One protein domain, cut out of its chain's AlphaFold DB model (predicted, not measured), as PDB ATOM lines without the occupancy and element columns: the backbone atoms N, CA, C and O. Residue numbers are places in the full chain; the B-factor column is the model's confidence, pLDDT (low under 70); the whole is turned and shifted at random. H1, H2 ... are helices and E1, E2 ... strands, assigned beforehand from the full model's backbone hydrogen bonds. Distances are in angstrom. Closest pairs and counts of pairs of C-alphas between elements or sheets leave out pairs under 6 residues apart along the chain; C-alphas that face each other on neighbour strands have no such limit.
ATOM      1  N   ARG A 117     -38.588 -12.316 -42.758       97.81
ATOM      2  CA  ARG A 117     -37.622 -13.245 -42.166       97.81
ATOM      3  C   ARG A 117     -36.230 -12.879 -42.642       97.81
ATOM      4  O   ARG A 117     -36.030 -12.695 -43.841       97.81
ATOM      5  N   TRP A 118     -35.289 -12.775 -41.716       98.00
ATOM      6  CA  TRP A 118     -33.876 -12.731 -42.079       98.00
ATOM      7  C   TRP A 118     -33.471 -14.102 -42.598       98.00
ATOM      8  O   TRP A 118     -33.890 -15.107 -42.029       98.00
ATOM      9  N   ALA A 119     -32.711 -14.134 -43.690       97.56
ATOM     10  CA  ALA A 119     -32.100 -15.355 -44.195       97.56
ATOM     11  C   ALA A 119     -30.656 -15.416 -43.688       97.56
ATOM     12  O   ALA A 119     -29.731 -14.959 -44.363       97.56
ATOM     13  N   ASP A 120     -30.465 -15.919 -42.468       95.81
ATOM     14  CA  ASP A 120     -29.147 -15.913 -41.822       95.81
ATOM     15  C   ASP A 120     -28.141 -16.843 -42.541       95.81
ATOM     16  O   ASP A 120     -26.933 -16.625 -42.442       95.81
ATOM     17  N   GLY A 121     -28.620 -17.746 -43.412       96.12
ATOM     18  CA  GLY A 121     -27.803 -18.522 -44.357       96.12
ATOM     19  C   GLY A 121     -27.108 -17.679 -45.440       96.12
ATOM     20  O   GLY A 121     -26.370 -18.202 -46.277       96.12
ATOM     21  N   GLY A 122     -27.330 -16.360 -45.453       96.06
ATOM     22  CA  GLY A 122     -26.590 -15.395 -46.262       96.06
ATOM     23  C   GLY A 122     -27.044 -15.304 -47.719       96.06
ATOM     24  O   GLY A 122     -27.933 -16.015 -48.182       96.06
ATOM     25  N   TRP A 123     -26.433 -14.395 -48.479       97.12
ATOM     26  CA  TRP A 123     -26.869 -14.103 -49.849       97.12
ATOM     27  C   TRP A 123     -26.742 -15.282 -50.817       97.12
ATOM     28  O   TRP A 123     -27.605 -15.438 -51.673       97.12
ATOM     29  N   GLU A 124     -25.725 -16.131 -50.661       97.50
ATOM     30  CA  GLU A 124     -25.540 -17.317 -51.511       97.50
ATOM     31  C   GLU A 124     -26.725 -18.286 -51.392       97.50
ATOM     32  O   GLU A 124     -27.200 -18.821 -52.397       97.50
ATOM     33  N   SER A 125     -27.258 -18.460 -50.175       97.44
ATOM     34  CA  SER A 125     -28.444 -19.286 -49.934       97.44
ATOM     35  C   SER A 125     -29.681 -18.719 -50.638       97.44
ATOM     36  O   SER A 125     -30.422 -19.443 -51.310       97.44
ATOM     37  N   VAL A 126     -29.870 -17.402 -50.543       97.88
ATOM     38  CA  VAL A 126     -30.983 -16.683 -51.166       97.88
ATOM     39  C   VAL A 126     -30.890 -16.743 -52.687       97.88
ATOM     40  O   VAL A 126     -31.901 -16.998 -53.341       97.88
ATOM     41  N   ASP A 127     -29.695 -16.563 -53.250       97.50
ATOM     42  CA  ASP A 127     -29.461 -16.615 -54.695       97.50
ATOM     43  C   ASP A 127     -29.786 -17.991 -55.267       97.50
ATOM     44  O   ASP A 127     -30.497 -18.088 -56.270       97.50
ATOM     45  N   LYS A 128     -29.350 -19.054 -54.584       97.38
ATOM     46  CA  LYS A 128     -29.696 -20.431 -54.941       97.38
ATOM     47  C   LYS A 128     -31.212 -20.653 -54.912       97.38
ATOM     48  O   LYS A 128     -31.792 -21.053 -55.917       97.38
ATOM     49  N   ALA A 129     -31.871 -20.341 -53.793       97.31
ATOM     50  CA  ALA A 129     -33.316 -20.548 -53.648       97.31
ATOM     51  C   ALA A 129     -34.136 -19.725 -54.661       97.31
ATOM     52  O   ALA A 129     -35.193 -20.162 -55.124       97.31
ATOM     53  N   ASN A 130     -33.662 -18.527 -55.014       97.00
ATOM     54  CA  ASN A 130     -34.289 -17.690 -56.028       97.00
ATOM     55  C   ASN A 130     -34.118 -18.271 -57.440       97.00
ATOM     56  O   ASN A 130     -35.095 -18.336 -58.184       97.00
ATOM     57  N   ALA A 131     -32.911 -18.726 -57.795       96.81
ATOM     58  CA  ALA A 131     -32.638 -19.377 -59.077       96.81
ATOM     59  C   ALA A 131     -33.469 -20.660 -59.260       96.81
ATOM     60  O   ALA A 131     -33.988 -20.909 -60.346       96.81
ATOM     61  N   ASP A 132     -33.682 -21.403 -58.172       96.19
ATOM     62  CA  ASP A 132     -34.523 -22.605 -58.126       96.19
ATOM     63  C   ASP A 132     -36.039 -22.289 -58.088       96.19
ATOM     64  O   ASP A 132     -36.875 -23.190 -57.983       96.19
ATOM     65  N   GLY A 133     -36.428 -21.006 -58.142       95.56
ATOM     66  CA  GLY A 133     -37.825 -20.554 -58.171       95.56
ATOM     67  C   GLY A 133     -38.580 -20.674 -56.840       95.56
ATOM     68  O   GLY A 133     -39.789 -20.437 -56.786       95.56
ATOM     69  N   LYS A 134     -37.899 -21.011 -55.740       95.31
ATOM     70  CA  LYS A 134     -38.517 -21.292 -54.428       95.31
ATOM     71  C   LYS A 134     -39.088 -20.046 -53.761       95.31
ATOM     72  O   LYS A 134     -40.120 -20.103 -53.079       95.31
ATOM     73  N   LEU A 135     -38.457 -18.906 -54.028       96.00
ATOM     74  CA  LEU A 135     -38.820 -17.603 -53.474       96.00
ATOM     75  C   LEU A 135     -39.885 -16.859 -54.293       96.00
ATOM     76  O   LEU A 135     -40.199 -15.711 -53.980       96.00
ATOM     77  N   PHE A 136     -40.497 -17.501 -55.297       93.94
ATOM     78  CA  PHE A 136     -41.574 -16.894 -56.079       93.94
ATOM     79  C   PHE A 136     -42.694 -16.334 -55.183       93.94
ATOM     80  O   PHE A 136     -43.166 -16.995 -54.252       93.94
ATOM     81  N   GLY A 137     -43.112 -15.097 -55.472       92.31
ATOM     82  CA  GLY A 137     -44.120 -14.366 -54.696       92.31
ATOM     83  C   GLY A 137     -43.614 -13.754 -53.383       92.31
ATOM     84  O   GLY A 137     -44.400 -13.113 -52.685       92.31
ATOM     85  N   SER A 138     -42.330 -13.923 -53.057       96.38
ATOM     86  CA  SER A 138     -41.653 -13.250 -51.941       96.38
ATOM     87  C   SER A 138     -40.841 -12.068 -52.473       96.38
ATOM     88  O   SER A 138     -40.404 -12.082 -53.624       96.38
ATOM     89  N   MET A 139     -40.625 -11.042 -51.651       96.44
ATOM     90  CA  MET A 139     -39.717  -9.947 -52.006       96.44
ATOM     91  C   MET A 139     -38.366 -10.160 -51.338       96.44
ATOM     92  O   MET A 139     -38.309 -10.407 -50.136       96.44
ATOM     93  N   ILE A 140     -37.292 -10.029 -52.110       97.19
ATOM     94  CA  ILE A 140     -35.923 -10.108 -51.606       97.19
ATOM     95  C   ILE A 140     -35.416  -8.683 -51.397       97.19
ATOM     96  O   ILE A 140     -35.300  -7.907 -52.348       97.19
ATOM     97  N   VAL A 141     -35.132  -8.340 -50.147       97.00
ATOM     98  CA  VAL A 141     -34.631  -7.028 -49.734       97.00
ATOM     99  C   VAL A 141     -33.451  -7.200 -48.787       97.00
ATOM    100  O   VAL A 141     -33.048  -8.312 -48.452       97.00
ATOM    101  N   MET A 142     -32.862  -6.086 -48.388       95.81
ATOM    102  CA  MET A 142     -31.779  -6.012 -47.436       95.81
ATOM    103  C   MET A 142     -32.096  -4.984 -46.365       95.81
ATOM    104  O   MET A 142     -32.730  -3.966 -46.647       95.81
ATOM    105  N   ASP A 143     -31.658  -5.254 -45.143       94.00
ATOM    106  CA  ASP A 143     -31.772  -4.296 -44.050       94.00
ATOM    107  C   ASP A 143     -30.624  -3.274 -44.042       94.00
ATOM    108  O   ASP A 143     -29.757  -3.252 -44.920       94.00
ATOM    109  N   ARG A 144     -30.598  -2.422 -43.011       88.69
ATOM    110  CA  ARG A 144     -29.565  -1.392 -42.822       88.69
ATOM    111  C   ARG A 144     -28.128  -1.927 -42.725       88.69
ATOM    112  O   ARG A 144     -27.204  -1.150 -42.936       88.69
ATOM    113  N   TRP A 145     -27.935  -3.208 -42.406       90.19
ATOM    114  CA  TRP A 145     -26.623  -3.868 -42.346       90.19
ATOM    115  C   TRP A 145     -26.356  -4.741 -43.578       90.19
ATOM    116  O   TRP A 145     -25.452  -5.573 -43.561       90.19
ATOM    117  N   LYS A 146     -27.132  -4.561 -44.657       92.81
ATOM    118  CA  LYS A 146     -27.018  -5.305 -45.922       92.81
ATOM    119  C   LYS A 146     -27.247  -6.816 -45.779       92.81
ATOM    120  O   LYS A 146     -26.831  -7.594 -46.643       92.81
ATOM    121  N   ARG A 147     -27.930  -7.246 -44.713       94.50
ATOM    122  CA  ARG A 147     -28.308  -8.653 -44.514       94.50
ATOM    123  C   ARG A 147     -29.551  -8.974 -45.341       94.50
ATOM    124  O   ARG A 147     -30.436  -8.118 -45.416       94.50
ATOM    125  N   PRO A 148     -29.651 -10.167 -45.945       97.19
ATOM    126  CA  PRO A 148     -30.822 -10.541 -46.722       97.19
ATOM    127  C   PRO A 148     -32.057 -10.712 -45.835       97.19
ATOM    128  O   PRO A 148     -32.034 -11.394 -44.809       97.19
ATOM    129  N   VAL A 149     -33.159 -10.118 -46.280       97.88
ATOM    130  CA  VAL A 149     -34.476 -10.221 -45.658       97.88
ATOM    131  C   VAL A 149     -35.486 -10.606 -46.730       97.88
ATOM    132  O   VAL A 149     -35.536 -10.013 -47.808       97.88
ATOM    133  N   LEU A 150     -36.305 -11.604 -46.425       98.06
ATOM    134  CA  LEU A 150     -37.388 -12.064 -47.281       98.06
ATOM    135  C   LEU A 150     -38.720 -11.558 -46.740       98.06
ATOM    136  O   LEU A 150     -39.051 -11.801 -45.577       98.06
ATOM    137  N   LEU A 151     -39.488 -10.872 -47.586       98.25
ATOM    138  CA  LEU A 151     -40.849 -10.455 -47.262       98.25
ATOM    139  C   LEU A 151     -41.863 -11.445 -47.818       98.25
ATOM    140  O   LEU A 151     -41.844 -11.776 -49.008       98.25
ATOM    141  N   PHE A 152     -42.795 -11.854 -46.964       97.94
ATOM    142  CA  PHE A 152     -43.855 -12.803 -47.283       97.94
ATOM    143  C   PHE A 152     -45.230 -12.166 -47.103       97.94
ATOM    144  O   PHE A 152     -45.432 -11.298 -46.254       97.94
ATOM    145  N   ARG A 153     -46.194 -12.597 -47.920       96.00
ATOM    146  CA  ARG A 153     -47.591 -12.138 -47.832       96.00
ATOM    147  C   ARG A 153     -48.412 -12.885 -46.781       96.00
ATOM    148  O   ARG A 153     -49.489 -12.428 -46.410       96.00
ATOM    149  N   ASN A 154     -47.948 -14.059 -46.363       94.38
ATOM    150  CA  ASN A 154     -48.597 -14.896 -45.363       94.38
ATOM    151  C   ASN A 154     -47.579 -15.822 -44.688       94.38
ATOM    152  O   ASN A 154     -46.532 -16.135 -45.258       94.38
ATOM    153  N   ASP A 155     -47.909 -16.247 -43.470       94.81
ATOM    154  CA  ASP A 155     -47.041 -17.091 -42.645       94.81
ATOM    155  C   ASP A 155     -46.864 -18.490 -43.245       94.81
ATOM    156  O   ASP A 155     -45.766 -19.033 -43.237       94.81
ATOM    157  N   TRP A 156     -47.910 -19.025 -43.883       95.69
ATOM    158  CA  TRP A 156     -47.872 -20.342 -44.520       95.69
ATOM    159  C   TRP A 156     -46.745 -20.468 -45.554       95.69
ATOM    160  O   TRP A 156     -46.000 -21.444 -45.535       95.69
ATOM    161  N   LYS A 157     -46.567 -19.464 -46.428       96.06
ATOM    162  CA  LYS A 157     -45.476 -19.458 -47.413       96.06
ATOM    163  C   LYS A 157     -44.111 -19.344 -46.733       96.06
ATOM    164  O   LYS A 157     -43.183 -20.018 -47.172       96.06
ATOM    165  N   ALA A 158     -43.989 -18.528 -45.684       96.75
ATOM    166  CA  ALA A 158     -42.743 -18.401 -44.927       96.75
ATOM    167  C   ALA A 158     -42.361 -19.735 -44.257       96.75
ATOM    168  O   ALA A 158     -41.218 -20.173 -44.368       96.75
ATOM    169  N   ALA A 159     -43.332 -20.408 -43.632       97.06
ATOM    170  CA  ALA A 159     -43.156 -21.711 -43.000       97.06
ATOM    171  C   ALA A 159     -42.791 -22.802 -44.018       97.06
ATOM    172  O   ALA A 159     -41.859 -23.563 -43.781       97.06
ATOM    173  N   ALA A 160     -43.471 -22.846 -45.168       97.12
ATOM    174  CA  ALA A 160     -43.160 -23.799 -46.232       97.12
ATOM    175  C   ALA A 160     -41.721 -23.629 -46.743       97.12
ATOM    176  O   ALA A 160     -40.974 -24.598 -46.798       97.12
ATOM    177  N   VAL A 161     -41.295 -22.392 -47.032       97.75
ATOM    178  CA  VAL A 161     -39.915 -22.118 -47.470       97.75
ATOM    179  C   VAL A 161     -38.898 -22.491 -46.389       97.75
ATOM    180  O   VAL A 161     -37.853 -23.037 -46.718       97.75
ATOM    181  N   ALA A 162     -39.192 -22.247 -45.109       97.25
ATOM    182  CA  ALA A 162     -38.292 -22.622 -44.017       97.25
ATOM    183  C   ALA A 162     -38.108 -24.146 -43.883       97.25
ATOM    184  O   ALA A 162     -37.029 -24.598 -43.506       97.25
ATOM    185  N   VAL A 163     -39.149 -24.930 -44.181       97.38
ATOM    186  CA  VAL A 163     -39.100 -26.402 -44.155       97.38
ATOM    187  C   VAL A 163     -38.414 -26.960 -45.399       97.38
ATOM    188  O   VAL A 163     -37.569 -27.844 -45.279       97.38
ATOM    189  N   ASP A 164     -38.770 -26.446 -46.577       96.75
ATOM    190  CA  ASP A 164     -38.264 -26.943 -47.859       96.75
ATOM    191  C   ASP A 164     -36.799 -26.545 -48.087       96.75
ATOM    192  O   ASP A 164     -36.017 -27.325 -48.629       96.75
ATOM    193  N   GLU A 165     -36.416 -25.344 -47.646       97.69
ATOM    194  CA  GLU A 165     -35.099 -24.746 -47.871       97.69
ATOM    195  C   GLU A 165     -34.430 -24.371 -46.530       97.69
ATOM    196  O   GLU A 165     -34.170 -23.194 -46.257       97.69
ATOM    197  N   PRO A 166     -34.116 -25.356 -45.662       97.50
ATOM    198  CA  PRO A 166     -33.629 -25.100 -44.302       97.50
ATOM    199  C   PRO A 166     -32.276 -24.377 -44.273       97.50
ATOM    200  O   PRO A 166     -31.957 -23.700 -43.300       97.50
ATOM    201  N   TYR A 167     -31.499 -24.468 -45.357       97.56
ATOM    202  CA  TYR A 167     -30.220 -23.774 -45.511       97.56
ATOM    203  C   TYR A 167     -30.359 -22.244 -45.641       97.56
ATOM    204  O   TYR A 167     -29.350 -21.548 -45.604       97.56
ATOM    205  N   LEU A 168     -31.576 -21.710 -45.824       97.75
ATOM    206  CA  LEU A 168     -31.827 -20.266 -45.756       97.75
ATOM    207  C   LEU A 168     -31.742 -19.726 -44.321       97.75
ATOM    208  O   LEU A 168     -31.575 -18.522 -44.148       97.75
ATOM    209  N   GLU A 169     -31.890 -20.595 -43.312       97.50
ATOM    210  CA  GLU A 169     -31.900 -20.237 -41.885       97.50
ATOM    211  C   GLU A 169     -32.854 -19.065 -41.591       97.50
ATOM    212  O   GLU A 169     -32.467 -18.014 -41.081       97.50
ATOM    213  N   LEU A 170     -34.125 -19.226 -41.982       97.75
ATOM    214  CA  LEU A 170     -35.123 -18.167 -41.842       97.75
ATOM    215  C   LEU A 170     -35.443 -17.876 -40.373       97.75
ATOM    216  O   LEU A 170     -36.003 -18.722 -39.673       97.75
ATOM    217  N   ALA A 171     -35.184 -16.644 -39.938       96.81
ATOM    218  CA  ALA A 171     -35.390 -16.213 -38.560       96.81
ATOM    219  C   ALA A 171     -36.350 -15.005 -38.454       96.81
ATOM    220  O   ALA A 171     -36.279 -14.070 -39.259       96.81
ATOM    221  N   PRO A 172     -37.266 -14.974 -37.459       96.00
ATOM    222  CA  PRO A 172     -38.152 -13.831 -37.202       96.00
ATOM    223  C   PRO A 172     -37.453 -12.675 -36.468       96.00
ATOM    224  O   PRO A 172     -38.076 -11.658 -36.170       96.00
ATOM    225  N   TRP A 173     -36.175 -12.832 -36.151       94.38
ATOM    226  CA  TRP A 173     -35.304 -11.811 -35.591       94.38
ATOM    227  C   TRP A 173     -33.874 -12.107 -36.037       94.38
ATOM    228  O   TRP A 173     -33.568 -13.252 -36.352       94.38
ATOM    229  N   SER A 174     -32.997 -11.109 -36.046       92.44
ATOM    230  CA  SER A 174     -31.576 -11.345 -36.326       92.44
ATOM    231  C   SER A 174     -30.697 -10.363 -35.558       92.44
ATOM    232  O   SER A 174     -31.016  -9.172 -35.436       92.44
TER     233      SER A 174
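What this domain is: This is residues 117 to 174 of the 185 residues of the protein "Hypothetical protein" of Proboscia inermis (UniProt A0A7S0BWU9). A small sheet of three strands has helix H1 packed along one face, while helix H2 sits near the last residue of E3 and only grazes the sheet. The stretch after H2 folds back, and its residues 170 to 171 pair with E1. The 58 printed residues hold E1, H1, E2, E3 and H2 in that order; the sheet runs E1 E3 E2, antiparallel throughout, and the class is mixed, helices and strands. The whole is compact and rounded, with a radius of gyration of the C-alphas of 10.0 A and spans of 26 by 21 by 18 A.

How they stand to each other: The inner strand E3, residues 148 to 152, is antiparallel to edge strand E2, residues 139 to 142, at 148 degrees; N 149 and O 141 are 2.8 A apart, within hydrogen-bond range. E2 and E3 form a hairpin. On the other side of E3, edge strand E1, residues 117 to 119, is antiparallel to it at 143 degrees, with N 150 and O 117 at 2.8 A. H1, residues 122 to 131, is on the sheet at a height of 9.1 A, along the strands at 12 degrees to E3 on the local plane; the closest C-alphas of H1 and E3 are those of Trp 123 and Pro 148, 6.2 A. E1, H1 and E2 form a split strand-helix-strand unit, two strands running the same way with E3 between them, and its crossover is right-handed. H2, residues 155 to 164, only grazes the sheet with residues 158 to 162, and is apart from H1. In H1 and H2 every O i to N i+4 pair is within hydrogen-bond range.

Where its parts are: E3 is 13.2 A long, E2 10.0 A and E1 6.2 A, beginning at C-alpha 117 (-37.622, -13.245, -42.166). H1 is 14.7 A long and H2 14.2 A, ending at C-alpha 164 (-38.264, -26.943, -47.859).

The domain as a whole: The C-alphas of Arg 144 and Asp 164, the two farthest apart, are 27.5 A apart. The printed part has no cut, no link between elements is long, and no printed residue is under 70 in pLDDT.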